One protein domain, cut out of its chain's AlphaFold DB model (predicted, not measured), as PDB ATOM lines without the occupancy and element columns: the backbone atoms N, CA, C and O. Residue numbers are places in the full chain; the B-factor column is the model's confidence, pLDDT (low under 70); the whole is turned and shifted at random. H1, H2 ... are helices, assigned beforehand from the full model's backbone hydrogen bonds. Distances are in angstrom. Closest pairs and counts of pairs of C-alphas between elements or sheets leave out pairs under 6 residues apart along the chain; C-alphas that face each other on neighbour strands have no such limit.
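What this domain is: This is residues 5 to 62 of the 221 residues of an uncharacterized protein of Spathaspora sp. JA1 (UniProt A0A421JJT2). One long helix, H3, makes the longest axis, and at its first end the short helix H2 and the helix H1 form a small head with it, H1 crossing H3 nearly at a right angle. Residues 44 to 62, mostly of H3, stick out from this head as a long arm, and residues 5 to 10 of H1 stick out as a shorter one. The printed part has 58 residues with three named helices, in the order H1, H2, H3, and no named strand; the class is all helix. The whole is loose, with a radius of gyration of the C-alphas of 14.7 A, and elongated, spanning 46 by 27 by 18 A.

How they stand to each other: H3, residues 32 to 60, touches H2, residues 23 to 29, only at the corner by their link, with its residues 34 to 38 alone. The closest C-alphas there are those of Leu 29 and Arg 35, 4.5 A apart, and the two helices are about perpendicular, at 76 degrees. H1, residues 5 to 19, touches H2 with its residues 16 to 19 alone; the closest C-alphas are those of Leu 19 and Thr 25, 5.2 A apart. H1 and H2 form a helical hairpin, with a shallow tilt of 30 degrees, opposite ways. H1 and H3 are close but not clearly touching, about perpendicular at 81 degrees, with the C-alphas of Asp 12 and Glu 39 closest at 7.4 A. In H1 and H3 every O i to N i+4 pair is within hydrogen-bond range; in H2 1 of 3 is, beside 3 of 4 O i to N i+3 pairs.

Where its parts are: H3 is 42.0 A long from C-alpha 32 at (-16.000, -39.191, 30.715) to C-alpha 60 at (-45.877, -10.569, 38.113). H1 is 20.9 A long and begins with C-alpha 5 at (-33.423, -43.571, 34.503). H2 has seven residues.

The domain as a whole: The two C-alphas farthest apart are those of Thr 31 and Asn 62, at 46.3 A. Both links are tight, and the printed part has no cut. Mean pLDDT of the printed part is 87.3, and no printed residue is under 70.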
ATOM      1  N   ILE A   5     -34.682 -43.145  35.117       80.62
ATOM      2  CA  ILE A   5     -33.423 -43.571  34.503       80.62
ATOM      3  C   ILE A   5     -33.493 -43.507  32.969       80.62
ATOM      4  O   ILE A   5     -32.553 -43.028  32.342       80.62
ATOM      5  N   GLU A   6     -34.601 -43.938  32.363       82.62
ATOM      6  CA  GLU A   6     -34.798 -43.852  30.907       82.62
ATOM      7  C   GLU A   6     -34.846 -42.396  30.438       82.62
ATOM      8  O   GLU A   6     -34.209 -42.047  29.449       82.62
ATOM      9  N   LEU A   7     -35.526 -41.529  31.192       81.19
ATOM     10  CA  LEU A   7     -35.623 -40.108  30.860       81.19
ATOM     11  C   LEU A   7     -34.267 -39.393  30.974       81.19
ATOM     12  O   LEU A   7     -33.932 -38.568  30.126       81.19
ATOM     13  N   LEU A   8     -33.463 -39.737  31.985       79.25
ATOM     14  CA  LEU A   8     -32.090 -39.237  32.112       79.25
ATOM     15  C   LEU A   8     -31.206 -39.700  30.951       79.25
ATOM     16  O   LEU A   8     -30.402 -38.919  30.450       79.25
ATOM     17  N   TYR A   9     -31.378 -40.940  30.498       83.06
ATOM     18  CA  TYR A   9     -30.620 -41.484  29.376       83.06
ATOM     19  C   TYR A   9     -31.002 -40.830  28.038       83.06
ATOM     20  O   TYR A   9     -30.129 -40.480  27.245       83.06
ATOM     21  N   GLU A  10     -32.293 -40.598  27.792       84.56
ATOM     22  CA  GLU A  10     -32.754 -39.850  26.615       84.56
ATOM     23  C   GLU A  10     -32.256 -38.399  26.626       84.56
ATOM     24  O   GLU A  10     -31.828 -37.873  25.593       84.56
ATOM     25  N   PHE A  11     -32.266 -37.760  27.799       83.62
ATOM     26  CA  PHE A  11     -31.750 -36.406  27.972       83.62
ATOM     27  C   PHE A  11     -30.242 -36.330  27.716       83.62
ATOM     28  O   PHE A  11     -29.798 -35.448  26.982       83.62
ATOM     29  N   ASP A  12     -29.466 -37.274  28.251       82.62
ATOM     30  CA  ASP A  12     -28.030 -37.392  27.997       82.62
ATOM     31  C   ASP A  12     -27.733 -37.525  26.492       82.62
ATOM     32  O   ASP A  12     -26.941 -36.765  25.923       82.62
ATOM     33  N   GLN A  13     -28.434 -38.427  25.797       85.12
ATOM     34  CA  GLN A  13     -28.273 -38.596  24.352       85.12
ATOM     35  C   GLN A  13     -28.614 -37.324  23.569       85.12
ATOM     36  O   GLN A  13     -27.905 -36.956  22.625       85.12
ATOM     37  N   PHE A  14     -29.692 -36.639  23.953       86.75
ATOM     38  CA  PHE A  14     -30.086 -35.378  23.339       86.75
ATOM     39  C   PHE A  14     -29.028 -34.290  23.556       86.75
ATOM     40  O   PHE A  14     -28.613 -33.633  22.600       86.75
ATOM     41  N   LEU A  15     -28.564 -34.122  24.793       83.81
ATOM     42  CA  LEU A  15     -27.596 -33.104  25.184       83.81
ATOM     43  C   LEU A  15     -26.241 -33.339  24.512       83.81
ATOM     44  O   LEU A  15     -25.699 -32.425  23.888       83.81
ATOM     45  N   THR A  16     -25.762 -34.581  24.521       83.50
ATOM     46  CA  THR A  16     -24.549 -35.006  23.813       83.50
ATOM     47  C   THR A  16     -24.642 -34.672  22.322       83.50
ATOM     48  O   THR A  16     -23.739 -34.056  21.755       83.50
ATOM     49  N   LYS A  17     -25.771 -34.986  21.672       86.69
ATOM     50  CA  LYS A  17     -25.992 -34.678  20.249       86.69
ATOM     51  C   LYS A  17     -25.983 -33.176  19.953       86.69
ATOM     52  O   LYS A  17     -25.578 -32.786  18.860       86.69
ATOM     53  N   GLN A  18     -26.463 -32.338  20.869       85.69
ATOM     54  CA  GLN A  18     -26.485 -30.885  20.680       85.69
ATOM     55  C   GLN A  18     -25.111 -30.257  20.917       85.69
ATOM     56  O   GLN A  18     -24.673 -29.437  20.112       85.69
ATOM     57  N   LEU A  19     -24.408 -30.672  21.973       82.62
ATOM     58  CA  LEU A  19     -23.082 -30.155  22.313       82.62
ATOM     59  C   LEU A  19     -22.003 -30.589  21.311       82.62
ATOM     60  O   LEU A  19     -21.070 -29.834  21.062       82.62
ATOM     61  N   LEU A  20     -22.145 -31.736  20.646       85.06
ATOM     62  CA  LEU A  20     -21.214 -32.150  19.586       85.06
ATOM     63  C   LEU A  20     -21.334 -31.335  18.283       85.06
ATOM     64  O   LEU A  20     -20.498 -31.487  17.396       85.06
ATOM     65  N   LYS A  21     -22.353 -30.475  18.129       87.44
ATOM     66  CA  LYS A  21     -22.547 -29.689  16.894       87.44
ATOM     67  C   LYS A  21     -21.519 -28.577  16.702       87.44
ATOM     68  O   LYS A  21     -21.285 -28.184  15.563       87.44
ATOM     69  N   ASN A  22     -20.934 -28.068  17.783       84.62
ATOM     70  CA  ASN A  22     -19.909 -27.029  17.733       84.62
ATOM     71  C   ASN A  22     -18.587 -27.583  18.263       84.62
ATOM     72  O   ASN A  22     -18.565 -28.283  19.273       84.62
ATOM     73  N   SER A  23     -17.478 -27.219  17.616       82.44
ATOM     74  CA  SER A  23     -16.133 -27.666  18.009       82.44
ATOM     75  C   SER A  23     -15.793 -27.290  19.454       82.44
ATOM     76  O   SER A  23     -15.275 -28.116  20.193       82.44
ATOM     77  N   PHE A  24     -16.175 -26.087  19.885       78.88
ATOM     78  CA  PHE A  24     -15.916 -25.592  21.239       78.88
ATOM     79  C   PHE A  24     -16.613 -26.412  22.338       78.88
ATOM     80  O   PHE A  24     -16.057 -26.630  23.408       78.88
ATOM     81  N   THR A  25     -17.837 -26.879  22.086       82.12
ATOM     82  CA  THR A  25     -18.607 -27.676  23.053       82.12
ATOM     83  C   THR A  25     -18.332 -29.173  22.934       82.12
ATOM     84  O   THR A  25     -18.593 -29.910  23.880       82.12
ATOM     85  N   ALA A  26     -17.764 -29.629  21.814       80.12
ATOM     86  CA  ALA A  26     -17.316 -31.007  21.651       80.12
ATOM     87  C   ALA A  26     -16.125 -31.335  22.569       80.12
ATOM     88  O   ALA A  26     -16.078 -32.428  23.135       80.12
ATOM     89  N   ASP A  27     -15.225 -30.373  22.799       83.25
ATOM     90  CA  ASP A  27     -14.085 -30.537  23.711       83.25
ATOM     91  C   ASP A  27     -14.528 -30.778  25.167       83.25
ATOM     92  O   ASP A  27     -13.883 -31.526  25.904       83.25
ATOM     93  N   LEU A  28     -15.687 -30.239  25.565       81.62
ATOM     94  CA  LEU A  28     -16.290 -30.469  26.886       81.62
ATOM     95  C   LEU A  28     -16.757 -31.921  27.087       81.62
ATOM     96  O   LEU A  28     -16.951 -32.354  28.223       81.62
ATOM     97  N   LEU A  29     -16.906 -32.689  26.006       83.50
ATOM     98  CA  LEU A  29     -17.333 -34.089  26.018       83.50
ATOM     99  C   LEU A  29     -16.180 -35.070  25.751       83.50
ATOM    100  O   LEU A  29     -16.409 -36.278  25.685       83.50
ATOM    101  N   ALA A  30     -14.945 -34.576  25.611       82.12
ATOM    102  CA  ALA A  30     -13.793 -35.384  25.208       82.12
ATOM    103  C   ALA A  30     -13.419 -36.480  26.221       82.12
ATOM    104  O   ALA A  30     -12.871 -37.517  25.845       82.12
ATOM    105  N   THR A  31     -13.709 -36.270  27.509       87.75
ATOM    106  CA  THR A  31     -13.444 -37.249  28.572       87.75
ATOM    107  C   THR A  31     -14.716 -37.580  29.350       87.75
ATOM    108  O   THR A  31     -15.572 -36.705  29.514       87.75
ATOM    109  N   PRO A  32     -14.842 -38.804  29.905       82.88
ATOM    110  CA  PRO A  32     -16.000 -39.191  30.715       82.88
ATOM    111  C   PRO A  32     -16.247 -38.254  31.907       82.88
ATOM    112  O   PRO A  32     -17.389 -37.944  32.231       82.88
ATOM    113  N   THR A  33     -15.176 -37.761  32.535       84.62
ATOM    114  CA  THR A  33     -15.262 -36.834  33.671       84.62
ATOM    115  C   THR A  33     -15.777 -35.460  33.249       84.62
ATOM    116  O   THR A  33     -16.671 -34.921  33.896       84.62
ATOM    117  N   SER A  34     -15.253 -34.904  32.153       85.56
ATOM    118  CA  SER A  34     -15.701 -33.605  31.631       85.56
ATOM    119  C   SER A  34     -17.156 -33.657  31.165       85.56
ATOM    120  O   SER A  34     -17.929 -32.739  31.442       85.56
ATOM    121  N   ARG A  35     -17.551 -34.772  30.540       85.19
ATOM    122  CA  ARG A  35     -18.934 -35.042  30.151       85.19
ATOM    123  C   ARG A  35     -19.878 -35.005  31.355       85.19
ATOM    124  O   ARG A  35     -20.826 -34.227  31.348       85.19
ATOM    125  N   PHE A  36     -19.561 -35.753  32.414       85.88
ATOM    126  CA  PHE A  36     -20.368 -35.775  33.637       85.88
ATOM    127  C   PHE A  36     -20.503 -34.387  34.287       85.88
ATOM    128  O   PHE A  36     -21.598 -33.981  34.669       85.88
ATOM    129  N   ILE A  37     -19.401 -33.630  34.388       89.06
ATOM    130  CA  ILE A  37     -19.422 -32.265  34.944       89.06
ATOM    131  C   ILE A  37     -20.314 -31.351  34.095       89.06
ATOM    132  O   ILE A  37     -21.113 -30.587  34.636       89.06
ATOM    133  N   THR A  38     -20.194 -31.439  32.770       88.62
ATOM    134  CA  THR A  38     -20.968 -30.617  31.834       88.62
ATOM    135  C   THR A  38     -22.462 -30.924  31.927       88.62
ATOM    136  O   THR A  38     -23.270 -30.004  32.027       88.62
ATOM    137  N   GLU A  39     -22.837 -32.203  31.964       85.75
ATOM    138  CA  GLU A  39     -24.224 -32.644  32.156       85.75
ATOM    139  C   GLU A  39     -24.811 -32.121  33.471       85.75
ATOM    140  O   GLU A  39     -25.896 -31.535  33.476       85.75
ATOM    141  N   LEU A  40     -24.069 -32.257  34.574       88.62
ATOM    142  CA  LEU A  40     -24.495 -31.772  35.885       88.62
ATOM    143  C   LEU A  40     -24.729 -30.254  35.881       88.62
ATOM    144  O   LEU A  40     -25.750 -29.786  36.384       88.62
ATOM    145  N   LEU A  41     -23.810 -29.483  35.290       91.12
ATOM    146  CA  LEU A  41     -23.935 -28.026  35.196       91.12
ATOM    147  C   LEU A  41     -25.144 -27.602  34.363       91.12
ATOM    148  O   LEU A  41     -25.844 -26.669  34.750       91.12
ATOM    149  N   VAL A  42     -25.420 -28.289  33.251       89.69
ATOM    150  CA  VAL A  42     -26.595 -27.985  32.425       89.69
ATOM    151  C   VAL A  42     -27.888 -28.282  33.184       89.69
ATOM    152  O   VAL A  42     -28.811 -27.471  33.139       89.69
ATOM    153  N   ILE A  43     -27.951 -29.386  33.932       89.25
ATOM    154  CA  ILE A  43     -29.116 -29.709  34.768       89.25
ATOM    155  C   ILE A  43     -29.330 -28.634  35.844       89.25
ATOM    156  O   ILE A  43     -30.449 -28.143  36.000       89.25
ATOM    157  N   ILE A  44     -28.267 -28.221  36.543       93.56
ATOM    158  CA  ILE A  44     -28.334 -27.150  37.551       93.56
ATOM    159  C   ILE A  44     -28.800 -25.837  36.914       93.56
ATOM    160  O   ILE A  44     -29.683 -25.176  37.456       93.56
ATOM    161  N   LEU A  45     -28.254 -25.473  35.751       93.62
ATOM    162  CA  LEU A  45     -28.617 -24.249  35.040       93.62
ATOM    163  C   LEU A  45     -30.094 -24.241  34.635       93.62
ATOM    164  O   LEU A  45     -30.783 -23.249  34.860       93.62
ATOM    165  N   ILE A  46     -30.598 -25.343  34.075       93.12
ATOM    166  CA  ILE A  46     -32.018 -25.486  33.725       93.12
ATOM    167  C   ILE A  46     -32.885 -25.369  34.982       93.12
ATOM    168  O   ILE A  46     -33.917 -24.696  34.950       93.12
ATOM    169  N   GLY A  47     -32.461 -25.981  36.091       95.25
ATOM    170  CA  GLY A  47     -33.139 -25.877  37.381       95.25
ATOM    171  C   GLY A  47     -33.224 -24.434  37.884       95.25
ATOM    172  O   GLY A  47     -34.310 -23.977  38.231       95.25
ATOM    173  N   LEU A  48     -32.109 -23.699  37.849       96.25
ATOM    174  CA  LEU A  48     -32.042 -22.291  38.251       96.25
ATOM    175  C   LEU A  48     -32.913 -21.397  37.365       96.25
ATOM    176  O   LEU A  48     -33.709 -20.621  37.881       96.25
ATOM    177  N   ILE A  49     -32.819 -21.539  36.040       95.81
ATOM    178  CA  ILE A  49     -33.635 -20.749  35.105       95.81
ATOM    179  C   ILE A  49     -35.123 -21.033  35.321       95.81
ATOM    180  O   ILE A  49     -35.931 -20.105  35.327       95.81
ATOM    181  N   SER A  50     -35.495 -22.301  35.515       95.88
ATOM    182  CA  SER A  50     -36.887 -22.690  35.763       95.88
ATOM    183  C   SER A  50     -37.397 -22.110  37.079       95.88
ATOM    184  O   SER A  50     -38.496 -21.560  37.114       95.88
ATOM    185  N   TYR A  51     -36.589 -22.187  38.141       95.44
ATOM    186  CA  TYR A  51     -36.903 -21.599  39.438       95.44
ATOM    187  C   TYR A  51     -37.133 -20.088  39.329       95.44
ATOM    188  O   TYR A  51     -38.206 -19.619  39.699       95.44
ATOM    189  N   GLU A  52     -36.186 -19.348  38.747       95.00
ATOM    190  CA  GLU A  52     -36.289 -17.894  38.570       95.00
ATOM    191  C   GLU A  52     -37.496 -17.513  37.708       95.00
ATOM    192  O   GLU A  52     -38.256 -16.611  38.049       95.00
ATOM    193  N   THR A  53     -37.727 -18.236  36.609       94.88
ATOM    194  CA  THR A  53     -38.856 -17.956  35.710       94.88
ATOM    195  C   THR A  53     -40.185 -18.134  36.430       94.88
ATOM    196  O   THR A  53     -41.049 -17.262  36.335       94.88
ATOM    197  N   ILE A  54     -40.357 -19.239  37.162       95.50
ATOM    198  CA  ILE A  54     -41.564 -19.486  37.955       95.50
ATOM    199  C   ILE A  54     -41.705 -18.387  39.001       95.50
ATOM    200  O   ILE A  54     -42.763 -17.765  39.076       95.50
ATOM    201  N   TYR A  55     -40.636 -18.113  39.752       91.50
ATOM    202  CA  TYR A  55     -40.614 -17.136  40.832       91.50
ATOM    203  C   TYR A  55     -41.052 -15.738  40.377       91.50
ATOM    204  O   TYR A  55     -42.020 -15.194  40.919       91.50
ATOM    205  N   TRP A  56     -40.413 -15.189  39.344       90.00
ATOM    206  CA  TRP A  56     -40.747 -13.869  38.807       90.00
ATOM    207  C   TRP A  56     -42.113 -13.834  38.130       90.00
ATOM    208  O   TRP A  56     -42.833 -12.844  38.259       90.00
ATOM    209  N   SER A  57     -42.514 -14.919  37.462       94.06
ATOM    210  CA  SER A  57     -43.861 -15.016  36.890       94.06
ATOM    211  C   SER A  57     -44.930 -14.976  37.981       94.06
ATOM    212  O   SER A  57     -45.946 -14.309  37.812       94.06
ATOM    213  N   GLY A  58     -44.707 -15.648  39.113       93.31
ATOM    214  CA  GLY A  58     -45.637 -15.616  40.238       93.31
ATOM    215  C   GLY A  58     -45.731 -14.245  40.900       93.31
ATOM    216  O   GLY A  58     -46.840 -13.833  41.226       93.31
ATOM    217  N   ILE A  59     -44.625 -13.498  41.001       87.56
ATOM    218  CA  ILE A  59     -44.666 -12.090  41.434       87.56
ATOM    219  C   ILE A  59     -45.482 -11.252  40.445       87.56
ATOM    220  O   ILE A  59     -46.394 -10.540  40.848       87.56
ATOM    221  N   TYR A  60     -45.192 -11.355  39.145       88.50
ATOM    222  CA  TYR A  60     -45.877 -10.569  38.113       88.50
ATOM    223  C   TYR A  60     -47.388 -10.846  38.058       88.50
ATOM    224  O   TYR A  60     -48.186  -9.947  37.805       88.50
ATOM    225  N   LEU A  61     -47.787 -12.095  38.313       91.31
ATOM    226  CA  LEU A  61     -49.185 -12.527  38.370       91.31
ATOM    227  C   LEU A  61     -49.832 -12.341  39.755       91.31
ATOM    228  O   LEU A  61     -50.983 -12.739  39.928       91.31
ATOM    229  N   ASN A  62     -49.127 -11.751  40.727       85.88
ATOM    230  CA  ASN A  62     -49.574 -11.576  42.115       85.88
ATOM    231  C   ASN A  62     -49.977 -12.890  42.825       85.88
ATOM    232  O   ASN A  62     -50.892 -12.902  43.645       85.88
TER     233      ASN A  62